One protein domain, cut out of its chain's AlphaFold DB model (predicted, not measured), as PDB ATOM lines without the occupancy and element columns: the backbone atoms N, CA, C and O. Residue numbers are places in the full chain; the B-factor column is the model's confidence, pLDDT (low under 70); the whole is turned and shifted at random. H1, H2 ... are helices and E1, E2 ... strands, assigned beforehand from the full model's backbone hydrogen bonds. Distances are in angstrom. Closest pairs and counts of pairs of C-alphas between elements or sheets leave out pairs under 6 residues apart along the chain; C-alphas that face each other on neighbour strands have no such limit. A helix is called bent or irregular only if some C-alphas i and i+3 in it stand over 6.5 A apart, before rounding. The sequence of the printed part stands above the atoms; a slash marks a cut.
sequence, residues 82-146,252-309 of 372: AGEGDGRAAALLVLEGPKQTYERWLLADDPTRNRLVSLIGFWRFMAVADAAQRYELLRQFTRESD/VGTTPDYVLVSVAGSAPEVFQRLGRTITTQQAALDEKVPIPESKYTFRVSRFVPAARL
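Overview. This is residues 82 to 146 and 252 to 309 of the 372 residues of an uncharacterized protein of Phycisphaerales bacterium (UniProt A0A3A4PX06). Two twisted sheets lie partly face to face as a sandwich, the three strands E2, E1 and E8 over the five strands E3 to E7, and helix H1 covers the other face of the larger sheet. The printed part has 123 residues, with one named helix and eight named strands in the order E1 E2 E3 E4 H1 E5 E6 E7 E8. The larger sheet, in the order E3 E4 E5 E6 E7, is mixed; the smaller, E2 E1 E8, is antiparallel. The class is mixed, helices and strands; the whole is compact, with a radius of gyration of the C-alphas of 14.0 A and spans of 42 by 34 by 25 A.

Arrangement. Begin with E1, residues 88 to 96, an inner strand. It forms a hairpin with E2, residues 101 to 107, where N 93 and O 104 are within hydrogen-bond range at 2.9 A. E1 is also antiparallel to E8, residues 297 to 309, with N 92 and O 302 at 2.9 A; E8 bends by 100 degrees at residue 306. Next find the hairpin of E3, residues 115 to 118, and E4, residues 121 to 128, with N 116 and O 123 at 3.0 A. E4 is parallel to E5, residues 257 to 263, at 18 degrees, with N 124 and O 258 at 2.9 A. E5, E6 at residues 269 to 274 and E7 at residues 277 to 282 form a meander, each strand the antiparallel neighbour of the one before; look at N 259 and O 271, 2.9 A, and N 272 and O 279, 2.9 A. Across the sandwich, two sheets face to face, the strands stand at 38 degrees; the closest C-alphas of E1 and E4 are those of Ala 89 and Ala 127, 6.3 A apart. H1, residues 131 to 146, makes two layers with the larger sheet, a helix on one face. Its height over the sheet is 9.0 A, over E5 and E6, along the strands at 7 degrees to E5 on the local plane. The closest C-alphas of H1 and E5 are those of Arg 134 and Val 263, 6.9 A apart. In H1, 10 of 12 O i to N i+4 pairs are within hydrogen-bond range; it is irregular, with C-alphas 142 and 145 7.4 A apart.

Along the chain. Find C-alpha 88 at (24.175, -7.275, 46.071); from there E1 runs 25.7 A to C-alpha 96. E4 measures 22.5 A from first to last C-alpha. H1 starts at C-alpha 131, (24.966, 1.947, 31.046), and spans 23.6 A. E8 spans 26.2 A and ends at C-alpha 309, (20.343, -10.947, 53.792).

Size, cuts and confidence. The C-alphas farthest apart are those of Glu 84 and Gly 253, 43.5 A. Residues 147 to 251 are not printed; C-alphas 146 and 252 are 16.0 A apart across this cut. The link from E7 to E8, 14 residues, is long; its residues 289 to 290 pair antiparallel with residues 297 to 298 of E8. The mean pLDDT of the printed part is 92.4, and residues 252 to 254 are under 70.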
ATOM      1  N   ALA A  82      25.348  -4.092  53.145       92.44
ATOM      2  CA  ALA A  82      26.595  -4.839  53.220       92.44
ATOM      3  C   ALA A  82      27.785  -3.875  53.362       92.44
ATOM      4  O   ALA A  82      27.664  -2.685  53.066       92.44
ATOM      5  N   GLY A  83      28.930  -4.392  53.815       86.81
ATOM      6  CA  GLY A  83      30.199  -3.672  53.703       86.81
ATOM      7  C   GLY A  83      30.632  -3.518  52.240       86.81
ATOM      8  O   GLY A  83      30.003  -4.072  51.335       86.81
ATOM      9  N   GLU A  84      31.707  -2.767  52.005       82.25
ATOM     10  CA  GLU A  84      32.287  -2.624  50.664       82.25
ATOM     11  C   GLU A  84      32.628  -3.996  50.059       82.25
ATOM     12  O   GLU A  84      33.235  -4.836  50.716       82.25
ATOM     13  N   GLY A  85      32.229  -4.222  48.803       77.69
ATOM     14  CA  GLY A  85      32.598  -5.411  48.020       77.69
ATOM     15  C   GLY A  85      31.721  -6.659  48.195       77.69
ATOM     16  O   GLY A  85      31.695  -7.481  47.287       77.69
ATOM     17  N   ASP A  86      30.945  -6.772  49.276       77.31
ATOM     18  CA  ASP A  86      30.210  -8.012  49.614       77.31
ATOM     19  C   ASP A  86      28.683  -7.919  49.430       77.31
ATOM     20  O   ASP A  86      27.928  -8.833  49.783       77.31
ATOM     21  N   GLY A  87      28.191  -6.788  48.922       86.69
ATOM     22  CA  GLY A  87      26.764  -6.523  48.766       86.69
ATOM     23  C   GLY A  87      26.227  -6.809  47.373       86.69
ATOM     24  O   GLY A  87      26.899  -6.576  46.374       86.69
ATOM     25  N   ARG A  88      24.960  -7.218  47.311       92.69
ATOM     26  CA  ARG A  88      24.175  -7.275  46.071       92.69
ATOM     27  C   ARG A  88      23.019  -6.291  46.128       92.69
ATOM     28  O   ARG A  88      22.500  -6.028  47.212       92.69
ATOM     29  N   ALA A  89      22.577  -5.776  44.989       96.75
ATOM     30  CA  ALA A  89      21.443  -4.864  44.983       96.75
ATOM     31  C   ALA A  89      20.183  -5.567  45.510       96.75
ATOM     32  O   ALA A  89      19.913  -6.728  45.172       96.75
ATOM     33  N   ALA A  90      19.409  -4.859  46.332       97.38
ATOM     34  CA  ALA A  90      18.134  -5.318  46.869       97.38
ATOM     35  C   ALA A  90      17.064  -4.225  46.766       97.38
ATOM     36  O   ALA A  90      17.333  -3.053  47.033       97.38
ATOM     37  N   ALA A  91      15.838  -4.610  46.423       97.69
ATOM     38  CA  ALA A  91      14.700  -3.705  46.323       97.69
ATOM     39  C   ALA A  91      13.459  -4.305  46.993       97.69
ATOM     40  O   ALA A  91      13.119  -5.460  46.742       97.69
ATOM     41  N   LEU A  92      12.771  -3.529  47.830       97.44
ATOM     42  CA  LEU A  92      11.484  -3.922  48.402       97.44
ATOM     43  C   LEU A  92      10.376  -3.522  47.428       97.44
ATOM     44  O   LEU A  92      10.018  -2.343  47.342       97.44
ATOM     45  N   LEU A  93       9.853  -4.501  46.696       97.38
ATOM     46  CA  LEU A  93       8.723  -4.321  45.796       97.38
ATOM     47  C   LEU A  93       7.419  -4.490  46.579       97.38
ATOM     48  O   LEU A  93       7.216  -5.505  47.249       97.38
ATOM     49  N   VAL A  94       6.533  -3.505  46.457       97.06
ATOM     50  CA  VAL A  94       5.189  -3.530  47.038       97.06
ATOM     51  C   VAL A  94       4.171  -3.512  45.902       97.06
ATOM     52  O   VAL A  94       4.188  -2.599  45.079       97.06
ATOM     53  N   LEU A  95       3.290  -4.512  45.863       96.06
ATOM     54  CA  LEU A  95       2.147  -4.603  44.955       96.06
ATOM     55  C   LEU A  95       0.870  -4.354  45.759       96.06
ATOM     56  O   LEU A  95       0.568  -5.102  46.686       96.06
ATOM     57  N   GLU A  96       0.107  -3.327  45.408       96.94
ATOM     58  CA  GLU A  96      -1.103  -2.922  46.129       96.94
ATOM     59  C   GLU A  96      -2.320  -3.068  45.220       96.94
ATOM     60  O   GLU A  96      -2.312  -2.602  44.081       96.94
ATOM     61  N   GLY A  97      -3.384  -3.691  45.719       95.44
ATOM     62  CA  GLY A  97      -4.662  -3.772  45.021       95.44
ATOM     63  C   GLY A  97      -5.857  -3.723  45.969       95.44
ATOM     64  O   GLY A  97      -5.694  -3.647  47.184       95.44
ATOM     65  N   PRO A  98      -7.091  -3.810  45.440       95.19
ATOM     66  CA  PRO A  98      -8.300  -3.540  46.223       95.19
ATOM     67  C   PRO A  98      -8.553  -4.491  47.401       95.19
ATOM     68  O   PRO A  98      -9.321  -4.154  48.295       95.19
ATOM     69  N   LYS A  99      -7.983  -5.702  47.369       94.12
ATOM     70  CA  LYS A  99      -8.230  -6.757  48.367       94.12
ATOM     71  C   LYS A  99      -6.964  -7.289  49.033       94.12
ATOM     72  O   LYS A  99      -7.074  -8.073  49.967       94.12
ATOM     73  N   GLN A 100      -5.788  -6.933  48.524       93.69
ATOM     74  CA  GLN A 100      -4.527  -7.498  48.986       93.69
ATOM     75  C   GLN A 100      -3.366  -6.548  48.712       93.69
ATOM     76  O   GLN A 100      -3.345  -5.861  47.688       93.69
ATOM     77  N   THR A 101      -2.390  -6.591  49.612       95.06
ATOM     78  CA  THR A 101      -1.071  -5.991  49.444       95.06
ATOM     79  C   THR A 101      -0.042  -7.105  49.551       95.06
ATOM     80  O   THR A 101      -0.142  -7.958  50.433       95.06
ATOM     81  N   TYR A 102       0.921  -7.113  48.639       94.25
ATOM     82  CA  TYR A 102       2.025  -8.058  48.634       94.25
ATOM     83  C   TYR A 102       3.340  -7.295  48.726       94.25
ATOM     84  O   TYR A 102       3.565  -6.356  47.965       94.25
ATOM     85  N   GLU A 103       4.214  -7.713  49.633       95.12
ATOM     86  CA  GLU A 103       5.522  -7.099  49.847       95.12
ATOM     87  C   GLU A 103       6.605  -8.162  49.728       95.12
ATOM     88  O   GLU A 103       6.509  -9.229  50.340       95.12
ATOM     89  N   ARG A 104       7.642  -7.892  48.931       94.25
ATOM     90  CA  ARG A 104       8.767  -8.818  48.779       94.25
ATOM     91  C   ARG A 104      10.065  -8.093  48.482       94.25
ATOM     92  O   ARG A 104      10.142  -7.258  47.584       94.25
ATOM     93  N   TRP A 105      11.111  -8.482  49.202       96.25
ATOM     94  CA  TRP A 105      12.477  -8.149  48.829       96.25
ATOM     95  C   TRP A 105      12.902  -8.958  47.609       96.25
ATOM     96  O   TRP A 105      12.911 -10.190  47.645       96.25
ATOM     97  N   LEU A 106      13.279  -8.249  46.550       96.06
ATOM     98  CA  LEU A 106      13.964  -8.800  45.394       96.06
ATOM     99  C   LEU A 106      15.465  -8.555  45.534       96.06
ATOM    100  O   LEU A 106      15.872  -7.455  45.904       96.06
ATOM    101  N   LEU A 107      16.284  -9.565  45.244       95.94
ATOM    102  CA  LEU A 107      17.750  -9.488  45.295       95.94
ATOM    103  C   LEU A 107      18.298  -9.889  43.925       95.94
ATOM    104  O   LEU A 107      17.998 -10.992  43.490       95.94
ATOM    105  N   ALA A 108      19.074  -9.030  43.259       94.31
ATOM    106  CA  ALA A 108      19.410  -9.190  41.837       94.31
ATOM    107  C   ALA A 108      20.096 -10.532  41.489       94.31
ATOM    108  O   ALA A 108      19.709 -11.205  40.532       94.31
ATOM    109  N   ASP A 109      21.042 -10.961  42.327       87.00
ATOM    110  CA  ASP A 109      21.863 -12.162  42.102       87.00
ATOM    111  C   ASP A 109      21.412 -13.372  42.935       87.00
ATOM    112  O   ASP A 109      22.184 -14.287  43.212       87.00
ATOM    113  N   ASP A 110      20.170 -13.365  43.418       86.31
ATOM    114  CA  ASP A 110      19.575 -14.522  44.085       86.31
ATOM    115  C   ASP A 110      18.528 -15.147  43.152       86.31
ATOM    116  O   ASP A 110      17.444 -14.585  43.017       86.31
ATOM    117  N   PRO A 111      18.782 -16.303  42.516       78.31
ATOM    118  CA  PRO A 111      17.845 -16.900  41.559       78.31
ATOM    119  C   PRO A 111      16.481 -17.258  42.173       78.31
ATOM    120  O   PRO A 111      15.499 -17.398  41.446       78.31
ATOM    121  N   THR A 112      16.398 -17.380  43.502       78.25
ATOM    122  CA  THR A 112      15.150 -17.673  44.224       78.25
ATOM    123  C   THR A 112      14.387 -16.407  44.634       78.25
ATOM    124  O   THR A 112      13.199 -16.461  44.974       78.25
ATOM    125  N   ARG A 113      15.046 -15.239  44.600       89.12
ATOM    126  CA  ARG A 113      14.476 -13.951  45.039       89.12
ATOM    127  C   ARG A 113      14.550 -12.845  44.006       89.12
ATOM    128  O   ARG A 113      13.935 -11.810  44.211       89.12
ATOM    129  N   ASN A 114      15.242 -13.032  42.895       92.38
ATOM    130  CA  ASN A 114      15.288 -12.055  41.816       92.38
ATOM    131  C   ASN A 114      14.028 -12.089  40.950       92.38
ATOM    132  O   ASN A 114      13.909 -11.287  40.031       92.38
ATOM    133  N   ARG A 115      13.093 -13.004  41.229       91.00
ATOM    134  CA  ARG A 115      11.842 -13.173  40.498       91.00
ATOM    135  C   ARG A 115      10.639 -13.123  41.428       91.00
ATOM    136  O   ARG A 115      10.674 -13.629  42.550       91.00
ATOM    137  N   LEU A 116       9.553 -12.560  40.915       89.44
ATOM    138  CA  LEU A 116       8.227 -12.661  41.507       89.44
ATOM    139  C   LEU A 116       7.210 -12.933  40.396       89.44
ATOM    140  O   LEU A 116       7.022 -12.117  39.497       89.44
ATOM    141  N   VAL A 117       6.545 -14.082  40.483       83.31
ATOM    142  CA  VAL A 117       5.388 -14.411  39.648       83.31
ATOM    143  C   VAL A 117       4.132 -14.071  40.439       83.31
ATOM    144  O   VAL A 117       3.969 -14.525  41.569       83.31
ATOM    145  N   SER A 118       3.250 -13.261  39.865       81.94
ATOM    146  CA  SER A 118       1.984 -12.874  40.490       81.94
ATOM    147  C   SER A 118       0.852 -12.898  39.464       81.94
ATOM    148  O   SER A 118       1.100 -12.922  38.261       81.94
ATOM    149  N   LEU A 119      -0.401 -12.818  39.928       75.56
ATOM    150  CA  LEU A 119      -1.571 -12.701  39.042       75.56
ATOM    151  C   LEU A 119      -1.545 -11.447  38.147       75.56
ATOM    152  O   LEU A 119      -2.301 -11.373  37.186       75.56
ATOM    153  N   ILE A 120      -0.712 -10.455  38.473       83.12
ATOM    154  CA  ILE A 120      -0.681  -9.136  37.824       83.12
ATOM    155  C   ILE A 120       0.617  -8.878  37.054       83.12
ATOM    156  O   ILE A 120       0.909  -7.740  36.697       83.12
ATOM    157  N   GLY A 121       1.399  -9.929  36.801       84.81
ATOM    158  CA  GLY A 121       2.606  -9.854  35.988       84.81
ATOM    159  C   GLY A 121       3.781 -10.633  36.561       84.81
ATOM    160  O   GLY A 121       3.761 -11.122  37.700       84.81
ATOM    161  N   PHE A 122       4.816 -10.720  35.731       88.44
ATOM    162  CA  PHE A 122       6.097 -11.330  36.053       88.44
ATOM    163  C   PHE A 122       7.139 -10.247  36.309       88.44
ATOM    164  O   PHE A 122       7.298  -9.330  35.508       88.44
ATOM    165  N   TRP A 123       7.868 -10.375  37.408       93.00
ATOM    166  CA  TRP A 123       8.880  -9.419  37.828       93.00
ATOM    167  C   TRP A 123      10.239 -10.089  37.860       93.00
ATOM    168  O   TRP A 123      10.378 -11.182  38.411       93.00
ATOM    169  N   ARG A 124      11.243  -9.403  37.319       94.44
ATOM    170  CA  ARG A 124      12.661  -9.713  37.507       94.44
ATOM    171  C   ARG A 124      13.373  -8.529  38.123       94.44
ATOM    172  O   ARG A 124      13.018  -7.395  37.826       94.44
ATOM    173  N   PHE A 125      14.400  -8.790  38.912       97.06
ATOM    174  CA  PHE A 125      15.328  -7.772  39.366       97.06
ATOM    175  C   PHE A 125      16.742  -8.121  38.918       97.06
ATOM    176  O   PHE A 125      17.208  -9.227  39.164       97.06
ATOM    177  N   MET A 126      17.395  -7.182  38.241       97.12
ATOM    178  CA  MET A 126      18.736  -7.344  37.687       97.12
ATOM    179  C   MET A 126      19.613  -6.174  38.131       97.12
ATOM    180  O   MET A 126      19.160  -5.029  38.159       97.12
ATOM    181  N   ALA A 127      20.877  -6.451  38.429       96.75
ATOM    182  CA  ALA A 127      21.888  -5.435  38.676       96.75
ATOM    183  C   ALA A 127      22.917  -5.471  37.550       96.75
ATOM    184  O   ALA A 127      23.305  -6.540  37.087       96.75
ATOM    185  N   VAL A 128      23.334  -4.295  37.092       97.12
ATOM    186  CA  VAL A 128      24.333  -4.139  36.035       97.12
ATOM    187  C   VAL A 128      25.358  -3.087  36.442       97.12
ATOM    188  O   VAL A 128      25.051  -2.148  37.183       97.12
ATOM    189  N   ALA A 129      26.589  -3.247  35.965       95.94
ATOM    190  CA  ALA A 129      27.701  -2.389  36.358       95.94
ATOM    191  C   ALA A 129      27.608  -0.987  35.741       95.94
ATOM    192  O   ALA A 129      28.005  -0.010  36.368       95.94
ATOM    193  N   ASP A 130      27.087  -0.879  34.520       97.12
ATOM    194  CA  ASP A 130      27.138   0.358  33.748       97.12
ATOM    195  C   ASP A 130      25.983   0.489  32.741       97.12
ATOM    196  O   ASP A 130      25.134  -0.393  32.566       97.12
ATOM    197  N   ALA A 131      25.960   1.636  32.060       97.56
ATOM    198  CA  ALA A 131      24.966   1.947  31.046       97.56
ATOM    199  C   ALA A 131      25.019   0.991  29.840       97.56
ATOM    200  O   ALA A 131      23.974   0.691  29.265       97.56
ATOM    201  N   ALA A 132      26.196   0.491  29.447       97.56
ATOM    202  CA  ALA A 132      26.323  -0.407  28.301       97.56
ATOM    203  C   ALA A 132      25.646  -1.757  28.588       97.56
ATOM    204  O   ALA A 132      24.843  -2.227  27.780       97.56
ATOM    205  N   GLN A 133      25.882  -2.328  29.772       97.25
ATOM    206  CA  GLN A 133      25.194  -3.536  30.237       97.25
ATOM    207  C   GLN A 133      23.687  -3.308  30.412       97.25
ATOM    208  O   GLN A 133      22.885  -4.169  30.050       97.25
ATOM    209  N   ARG A 134      23.277  -2.124  30.891       97.19
ATOM    210  CA  ARG A 134      21.861  -1.724  30.947       97.19
ATOM    211  C   ARG A 134      21.207  -1.740  29.563       97.19
ATOM    212  O   ARG A 134      20.099  -2.257  29.415       97.19
ATOM    213  N   TYR A 135      21.861  -1.176  28.544       97.75
ATOM    214  CA  TYR A 135      21.349  -1.192  27.167       97.75
ATOM    215  C   TYR A 135      21.303  -2.602  26.585       97.75
ATOM    216  O   TYR A 135      20.337  -2.940  25.898       97.75
ATOM    217  N   GLU A 136      22.303  -3.433  26.881       95.56
ATOM    218  CA  GLU A 136      22.297  -4.833  26.471       95.56
ATOM    219  C   GLU A 136      21.117  -5.588  27.079       95.56
ATOM    220  O   GLU A 136      20.380  -6.263  26.358       95.56
ATOM    221  N   LEU A 137      20.874  -5.405  28.377       95.75
ATOM    222  CA  LEU A 137      19.738  -6.005  29.064       95.75
ATOM    223  C   LEU A 137      18.406  -5.553  28.450       95.75
ATOM    224  O   LEU A 137      17.528  -6.380  28.210       95.75
ATOM    225  N   LEU A 138      18.253  -4.262  28.130       96.69
ATOM    226  CA  LEU A 138      17.054  -3.765  27.444       96.69
ATOM    227  C   LEU A 138      16.884  -4.402  26.056       96.69
ATOM    228  O   LEU A 138      15.774  -4.781  25.670       96.69
ATOM    229  N   ARG A 139      17.975  -4.551  25.298       94.94
ATOM    230  CA  ARG A 139      17.966  -5.199  23.980       94.94
ATOM    231  C   ARG A 139      17.567  -6.670  24.081       94.94
ATOM    232  O   ARG A 139      16.750  -7.127  23.281       94.94
ATOM    233  N   GLN A 140      18.099  -7.390  25.065       91.44
ATOM    234  CA  GLN A 140      17.721  -8.773  25.358       91.44
ATOM    235  C   GLN A 140      16.247  -8.860  25.738       91.44
ATOM    236  O   GLN A 140      15.508  -9.620  25.123       91.44
ATOM    237  N   PHE A 141      15.787  -8.012  26.659       92.19
ATOM    238  CA  PHE A 141      14.383  -7.946  27.059       92.19
ATOM    239  C   PHE A 141      13.449  -7.630  25.881       92.19
ATOM    240  O   PHE A 141      12.326  -8.129  25.816       92.19
ATOM    241  N   THR A 142      13.924  -6.865  24.898       91.19
ATOM    242  CA  THR A 142      13.172  -6.584  23.671       91.19
ATOM    243  C   THR A 142      13.017  -7.799  22.768       91.19
ATOM    244  O   THR A 142      11.945  -8.009  22.210       91.19
ATOM    245  N   ARG A 143      14.070  -8.605  22.644       90.12
ATOM    246  CA  ARG A 143      14.123  -9.755  21.729       90.12
ATOM    247  C   ARG A 143      13.751 -11.075  22.382       90.12
ATOM    248  O   ARG A 143      13.646 -12.076  21.693       90.12
ATOM    249  N   GLU A 144      13.568 -11.100  23.696       88.19
ATOM    250  CA  GLU A 144      13.353 -12.329  24.458       88.19
ATOM    251  C   GLU A 144      12.150 -13.140  23.955       88.19
ATOM    252  O   GLU A 144      12.206 -14.364  23.960       88.19
ATOM    253  N   SER A 145      11.093 -12.477  23.473       84.19
ATOM    254  CA  SER A 145       9.937 -13.156  22.871       84.19
ATOM    255  C   SER A 145      10.237 -13.829  21.530       84.19
ATOM    256  O   SER A 145       9.473 -14.694  21.115       84.19
ATOM    257  N   ASP A 146      11.318 -13.424  20.864       86.62
ATOM    258  CA  ASP A 146      11.740 -13.934  19.556       86.62
ATOM    259  C   ASP A 146      12.838 -14.999  19.688       86.62
ATOM    260  O   ASP A 146      13.230 -15.623  18.701       86.62
ATOM    261  N   VAL A 252      -0.522 -14.915  27.540       53.53
ATOM    262  CA  VAL A 252      -1.950 -15.142  27.739       53.53
ATOM    263  C   VAL A 252      -2.495 -13.930  28.458       53.53
ATOM    264  O   VAL A 252      -2.311 -13.770  29.662       53.53
ATOM    265  N   GLY A 253      -3.116 -13.046  27.684       64.31
ATOM    266  CA  GLY A 253      -3.752 -11.837  28.187       64.31
ATOM    267  C   GLY A 253      -2.833 -10.619  28.247       64.31
ATOM    268  O   GLY A 253      -1.850 -10.495  27.515       64.31
ATOM    269  N   THR A 254      -3.216  -9.678  29.102       68.31
ATOM    270  CA  THR A 254      -2.698  -8.306  29.128       68.31
ATOM    271  C   THR A 254      -1.784  -8.031  30.313       68.31
ATOM    272  O   THR A 254      -1.450  -6.887  30.610       68.31
ATOM    273  N   THR A 255      -1.330  -9.093  30.981       81.25
ATOM    274  CA  THR A 255      -0.403  -8.985  32.102       81.25
ATOM    275  C   THR A 255       0.984  -8.572  31.597       81.25
ATOM    276  O   THR A 255       1.574  -9.301  30.794       81.25
ATOM    277  N   PRO A 256       1.514  -7.427  32.045       87.75
ATOM    278  CA  PRO A 256       2.834  -6.956  31.645       87.75
ATOM    279  C   PRO A 256       3.972  -7.773  32.277       87.75
ATOM    280  O   PRO A 256       3.841  -8.326  33.372       87.75
ATOM    281  N   ASP A 257       5.116  -7.792  31.589       91.06
ATOM    282  CA  ASP A 257       6.387  -8.242  32.157       91.06
ATOM    283  C   ASP A 257       7.184  -7.035  32.640       91.06
ATOM    284  O   ASP A 257       7.298  -6.031  31.930       91.06
ATOM    285  N   TYR A 258       7.803  -7.173  33.805       94.81
ATOM    286  CA  TYR A 258       8.627  -6.149  34.417       94.81
ATOM    287  C   TYR A 258      10.052  -6.645  34.644       94.81
ATOM    288  O   TYR A 258      10.286  -7.764  35.112       94.81
ATOM    289  N   VAL A 259      11.016  -5.774  34.365       96.31
ATOM    290  CA  VAL A 259      12.392  -5.911  34.839       96.31
ATOM    291  C   VAL A 259      12.729  -4.652  35.619       96.31
ATOM    292  O   VAL A 259      12.840  -3.573  35.045       96.31
ATOM    293  N   LEU A 260      12.878  -4.785  36.929       97.56
ATOM    294  CA  LEU A 260      13.546  -3.789  37.746       97.56
ATOM    295  C   LEU A 260      15.051  -3.913  37.474       97.56
ATOM    296  O   LEU A 260      15.604  -5.013  37.509       97.56
ATOM    297  N   VAL A 261      15.712  -2.805  37.174       97.94
ATOM    298  CA  VAL A 261      17.135  -2.767  36.832       97.94
ATOM    299  C   VAL A 261      17.818  -1.742  37.710       97.94
ATOM    300  O   VAL A 261      17.413  -0.586  37.732       97.94
ATOM    301  N   SER A 262      18.870  -2.136  38.416       97.44
ATOM    302  CA  SER A 262      19.767  -1.187  39.075       97.44
ATOM    303  C   SER A 262      21.076  -1.085  38.305       97.44
ATOM    304  O   SER A 262      21.749  -2.096  38.107       97.44
ATOM    305  N   VAL A 263      21.453   0.132  37.918       97.19
ATOM    306  CA  VAL A 263      22.794   0.440  37.403       97.19
ATOM    307  C   VAL A 263      23.637   0.964  38.560       97.19
ATOM    308  O   VAL A 263      23.143   1.774  39.349       97.19
ATOM    309  N   ALA A 264      24.886   0.516  38.691       94.50
ATOM    310  CA  ALA A 264      25.762   0.973  39.770       94.50
ATOM    311  C   ALA A 264      25.817   2.515  39.840       94.50
ATOM    312  O   ALA A 264      25.973   3.201  38.830       94.50
ATOM    313  N   GLY A 265      25.632   3.065  41.044       92.25
ATOM    314  CA  GLY A 265      25.611   4.513  41.280       92.25
ATOM    315  C   GLY A 265      24.355   5.252  40.793       92.25
ATOM    316  O   GLY A 265      24.305   6.473  40.912       92.25
ATOM    317  N   SER A 266      23.345   4.549  40.273       94.88
ATOM    318  CA  SER A 266      22.102   5.146  39.767       94.88
ATOM    319  C   SER A 266      20.873   4.660  40.540       94.88
ATOM    320  O   SER A 266      20.897   3.630  41.215       94.88
ATOM    321  N   ALA A 267      19.774   5.407  40.430       94.56
ATOM    322  CA  ALA A 267      18.470   4.946  40.898       94.56
ATOM    323  C   ALA A 267      17.990   3.741  40.065       94.56
ATOM    324  O   ALA A 267      18.376   3.616  38.900       94.56
ATOM    325  N   PRO A 268      17.137   2.867  40.626       96.69
ATOM    326  CA  PRO A 268      16.569   1.773  39.860       96.69
ATOM    327  C   PRO A 268      15.653   2.286  38.739       96.69
ATOM    328  O   PRO A 268      14.973   3.303  38.871       96.69
ATOM    329  N   GLU A 269      15.608   1.545  37.642       97.69
ATOM    330  CA  GLU A 269      14.717   1.743  36.501       97.69
ATOM    331  C   GLU A 269      13.778   0.545  36.368       97.69
ATOM    332  O   GLU A 269      14.124  -0.576  36.733       97.69
ATOM    333  N   VAL A 270      12.592   0.756  35.809       97.88
ATOM    334  CA  VAL A 270      11.657  -0.312  35.460       97.88
ATOM    335  C   VAL A 270      11.532  -0.371  33.952       97.88
ATOM    336  O   VAL A 270      11.134   0.602  33.307       97.88
ATOM    337  N   PHE A 271      11.849  -1.532  33.394       97.56
ATOM    338  CA  PHE A 271      11.478  -1.896  32.038       97.56
ATOM    339  C   PHE A 271      10.138  -2.601  32.113       97.56
ATOM    340  O   PHE A 271       9.988  -3.577  32.846       97.56
ATOM    341  N   GLN A 272       9.173  -2.121  31.348       95.50
ATOM    342  CA  GLN A 272       7.863  -2.734  31.239       95.50
ATOM    343  C   GLN A 272       7.647  -3.167  29.800       95.50
ATOM    344  O   GLN A 272       7.905  -2.410  28.867       95.50
ATOM    345  N   ARG A 273       7.127  -4.377  29.623       92.44
ATOM    346  CA  ARG A 273       6.708  -4.903  28.328       92.44
ATOM    347  C   ARG A 273       5.233  -5.257  28.381       92.44
ATOM    348  O   ARG A 273       4.832  -6.127  29.148       92.44
ATOM    349  N   LEU A 274       4.443  -4.598  27.537       89.94
ATOM    350  CA  LEU A 274       3.028  -4.894  27.322       89.94
ATOM    351  C   LEU A 274       2.809  -5.132  25.830       89.94
ATOM    352  O   LEU A 274       2.919  -4.218  25.009       89.94
ATOM    353  N   GLY A 275       2.551  -6.384  25.457       85.94
ATOM    354  CA  GLY A 275       2.599  -6.756  24.049       85.94
ATOM    355  C   GLY A 275       3.977  -6.426  23.455       85.94
ATOM    356  O   GLY A 275       5.012  -6.685  24.064       85.94
ATOM    357  N   ARG A 276       4.012  -5.863  22.245       87.31
ATOM    358  CA  ARG A 276       5.272  -5.469  21.583       87.31
ATOM    359  C   ARG A 276       5.834  -4.132  22.075       87.31
ATOM    360  O   ARG A 276       6.930  -3.758  21.672       87.31
ATOM    361  N   THR A 277       5.096  -3.419  22.919       91.44
ATOM    362  CA  THR A 277       5.509  -2.116  23.429       91.44
ATOM    363  C   THR A 277       6.394  -2.306  24.646       91.44
ATOM    364  O   THR A 277       6.023  -3.015  25.584       91.44
ATOM    365  N   ILE A 278       7.549  -1.646  24.630       94.50
ATOM    366  CA  ILE A 278       8.465  -1.589  25.763       94.50
ATOM    367  C   ILE A 278       8.598  -0.144  26.191       94.50
ATOM    368  O   ILE A 278       8.875   0.731  25.372       94.50
ATOM    369  N   THR A 279       8.398   0.090  27.476       96.81
ATOM    370  CA  THR A 279       8.624   1.382  28.108       96.81
ATOM    371  C   THR A 279       9.701   1.232  29.168       96.81
ATOM    372  O   THR A 279       9.881   0.170  29.766       96.81
ATOM    373  N   THR A 280      10.451   2.306  29.383       97.69
ATOM    374  CA  THR A 280      11.442   2.388  30.451       97.69
ATOM    375  C   THR A 280      11.190   3.653  31.241       97.69
ATOM    376  O   THR A 280      11.026   4.715  30.640       97.69
ATOM    377  N   GLN A 281      11.190   3.550  32.561       97.00
ATOM    378  CA  GLN A 281      11.043   4.697  33.451       97.00
ATOM    379  C   GLN A 281      11.966   4.544  34.654       97.00
ATOM    380  O   GLN A 281      12.187   3.431  35.129       97.00
ATOM    381  N   GLN A 282      12.493   5.652  35.161       97.19
ATOM    382  CA  GLN A 282      13.169   5.651  36.453       97.19
ATOM    383  C   GLN A 282      12.130   5.371  37.546       97.19
ATOM    384  O   GLN A 282      11.038   5.932  37.517       97.19
ATOM    385  N   ALA A 283      12.441   4.483  38.488       95.69
ATOM    386  CA  ALA A 283      11.566   4.185  39.613       95.69
ATOM    387  C   ALA A 283      11.913   5.112  40.778       95.69
ATOM    388  O   ALA A 283      12.891   4.880  41.496       95.69
ATOM    389  N   ALA A 284      11.120   6.166  40.972       97.00
ATOM    390  CA  ALA A 284      11.205   6.938  42.202       97.00
ATOM    391  C   ALA A 284      10.712   6.080  43.378       97.00
ATOM    392  O   ALA A 284       9.757   5.306  43.256       97.00
ATOM    393  N   LEU A 285      11.388   6.194  44.523       97.56
ATOM    394  CA  LEU A 285      10.992   5.450  45.713       97.56
ATOM    395  C   LEU A 285       9.603   5.891  46.175       97.56
ATOM    396  O   LEU A 285       9.270   7.074  46.139       97.56
ATOM    397  N   ASP A 286       8.807   4.912  46.593       97.94
ATOM    398  CA  ASP A 286       7.418   5.048  47.039       97.94
ATOM    399  C   ASP A 286       6.414   5.610  46.012       97.94
ATOM    400  O   ASP A 286       5.212   5.647  46.299       97.94
ATOM    401  N   GLU A 287       6.846   5.959  44.796       97.69
ATOM    402  CA  GLU A 287       5.945   6.359  43.716       97.69
ATOM    403  C   GLU A 287       5.098   5.168  43.259       97.69
ATOM    404  O   GLU A 287       5.611   4.111  42.881       97.69
ATOM    405  N   LYS A 288       3.772   5.344  43.290       97.50
ATOM    406  CA  LYS A 288       2.825   4.328  42.831       97.50
ATOM    407  C   LYS A 288       2.691   4.382  41.318       97.50
ATOM    408  O   LYS A 288       2.166   5.346  40.767       97.50
ATOM    409  N   VAL A 289       3.070   3.294  40.668       96.06
ATOM    410  CA  VAL A 289       2.930   3.106  39.229       96.06
ATOM    411  C   VAL A 289       1.730   2.191  38.961       96.06
ATOM    412  O   VAL A 289       1.671   1.088  39.515       96.06
ATOM    413  N   PRO A 290       0.757   2.604  38.128       95.44
ATOM    414  CA  PRO A 290      -0.365   1.748  37.763       95.44
ATOM    415  C   PRO A 290       0.095   0.572  36.899       95.44
ATOM    416  O   PRO A 290       0.882   0.737  35.968       95.44
ATOM    417  N   ILE A 291      -0.439  -0.616  37.179       93.50
ATOM    418  CA  ILE A 291      -0.259  -1.790  36.323       93.50
ATOM    419  C   ILE A 291      -1.373  -1.760  35.269       93.50
ATOM    420  O   ILE A 291      -2.549  -1.820  35.655       93.50
ATOM    421  N   PRO A 292      -1.046  -1.657  33.964       91.81
ATOM    422  CA  PRO A 292      -2.036  -1.593  32.895       91.81
ATOM    423  C   PRO A 292      -3.103  -2.675  32.999       91.81
ATOM    424  O   PRO A 292      -2.820  -3.808  33.377       91.81
ATOM    425  N   GLU A 293      -4.331  -2.297  32.648       89.69
ATOM    426  CA  GLU A 293      -5.486  -3.204  32.593       89.69
ATOM    427  C   GLU A 293      -5.815  -3.906  33.918       89.69
ATOM    428  O   GLU A 293      -6.544  -4.896  33.968       89.69
ATOM    429  N   SER A 294      -5.326  -3.352  35.025       91.62
ATOM    430  CA  SER A 294      -5.585  -3.860  36.360       91.62
ATOM    431  C   SER A 294      -5.998  -2.729  37.304       91.62
ATOM    432  O   SER A 294      -5.836  -1.545  37.019       91.62
ATOM    433  N   LYS A 295      -6.530  -3.105  38.470       94.75
ATOM    434  CA  LYS A 295      -6.765  -2.182  39.594       94.75
ATOM    435  C   LYS A 295      -5.576  -2.120  40.558       94.75
ATOM    436  O   LYS A 295      -5.738  -1.642  41.678       94.75
ATOM    437  N   TYR A 296      -4.440  -2.689  40.167       95.19
ATOM    438  CA  TYR A 296      -3.260  -2.770  41.004       95.19
ATOM    439  C   TYR A 296      -2.264  -1.669  40.655       95.19
ATOM    440  O   TYR A 296      -2.183  -1.194  39.520       95.19
ATOM    441  N   THR A 297      -1.475  -1.303  41.652       96.56
ATOM    442  CA  THR A 297      -0.298  -0.454  41.514       96.56
ATOM    443  C   THR A 297       0.908  -1.182  42.081       96.56
ATOM    444  O   THR A 297       0.765  -2.056  42.938       96.56
ATOM    445  N   PHE A 298       2.101  -0.789  41.661       96.88
ATOM    446  CA  PHE A 298       3.331  -1.187  42.330       96.88
ATOM    447  C   PHE A 298       4.154   0.030  42.731       96.88
ATOM    448  O   PHE A 298       4.013   1.097  42.139       96.88
ATOM    449  N   ARG A 299       5.032  -0.138  43.717       97.50
ATOM    450  CA  ARG A 299       6.072   0.837  44.062       97.50
ATOM    451  C   ARG A 299       7.323   0.128  44.561       97.50
ATOM    452  O   ARG A 299       7.243  -0.960  45.139       97.50
ATOM    453  N   VAL A 300       8.474   0.763  44.373       97.81
ATOM    454  CA  VAL A 300       9.721   0.360  45.035       97.81
ATOM    455  C   VAL A 300       9.799   1.132  46.342       97.81
ATOM    456  O   VAL A 300      10.041   2.333  46.332       97.81
ATOM    457  N   SER A 301       9.554   0.472  47.473       97.94
ATOM    458  CA  SER A 301       9.509   1.173  48.762       97.94
ATOM    459  C   SER A 301      10.889   1.444  49.344       97.94
ATOM    460  O   SER A 301      11.113   2.434  50.033       97.94
ATOM    461  N   ARG A 302      11.832   0.535  49.097       97.75
ATOM    462  CA  ARG A 302      13.211   0.648  49.571       97.75
ATOM    463  C   ARG A 302      14.152   0.101  48.520       97.75
ATOM    464  O   ARG A 302      13.823  -0.871  47.843       97.75
ATOM    465  N   PHE A 303      15.335   0.690  48.437       97.38
ATOM    466  CA  PHE A 303      16.419   0.226  47.587       97.38
ATOM    467  C   PHE A 303      17.730   0.285  48.370       97.38
ATOM    468  O   PHE A 303      18.045   1.299  48.989       97.38
ATOM    469  N   VAL A 304      18.472  -0.818  48.360       97.19
ATOM    470  CA  VAL A 304      19.776  -0.953  49.009       97.19
ATOM    471  C   VAL A 304      20.759  -1.410  47.924       97.19
ATOM    472  O   VAL A 304      20.704  -2.574  47.528       97.19
ATOM    473  N   PRO A 305      21.630  -0.520  47.405       95.62
ATOM    474  CA  PRO A 305      22.504  -0.828  46.267       95.62
ATOM    475  C   PRO A 305      23.476  -1.984  46.526       95.62
ATOM    476  O   PRO A 305      23.791  -2.748  45.622       95.62
ATOM    477  N   ALA A 306      23.927  -2.110  47.774       95.69
ATOM    478  CA  ALA A 306      24.813  -3.160  48.249       95.69
ATOM    479  C   ALA A 306      24.238  -3.710  49.556       95.69
ATOM    480  O   ALA A 306      24.392  -3.121  50.625       95.69
ATOM    481  N   ALA A 307      23.513  -4.815  49.457       95.62
ATOM    482  CA  ALA A 307      22.776  -5.418  50.549       95.62
ATOM    483  C   ALA A 307      23.215  -6.857  50.798       95.62
ATOM    484  O   ALA A 307      23.678  -7.564  49.901       95.62
ATOM    485  N   ARG A 308      22.991  -7.311  52.026       93.44
ATOM    486  CA  ARG A 308      23.058  -8.722  52.398       93.44
ATOM    487  C   ARG A 308      21.787  -9.114  53.132       93.44
ATOM    488  O   ARG A 308      21.168  -8.294  53.813       93.44
ATOM    489  N   LEU A 309      21.415 -10.380  52.996       91.38
ATOM    490  CA  LEU A 309      20.343 -10.947  53.792       91.38
ATOM    491  C   LEU A 309      20.879 -11.220  55.198       91.38
ATOM    492  O   LEU A 309      21.882 -11.914  55.367       91.38
TER     493      LEU A 309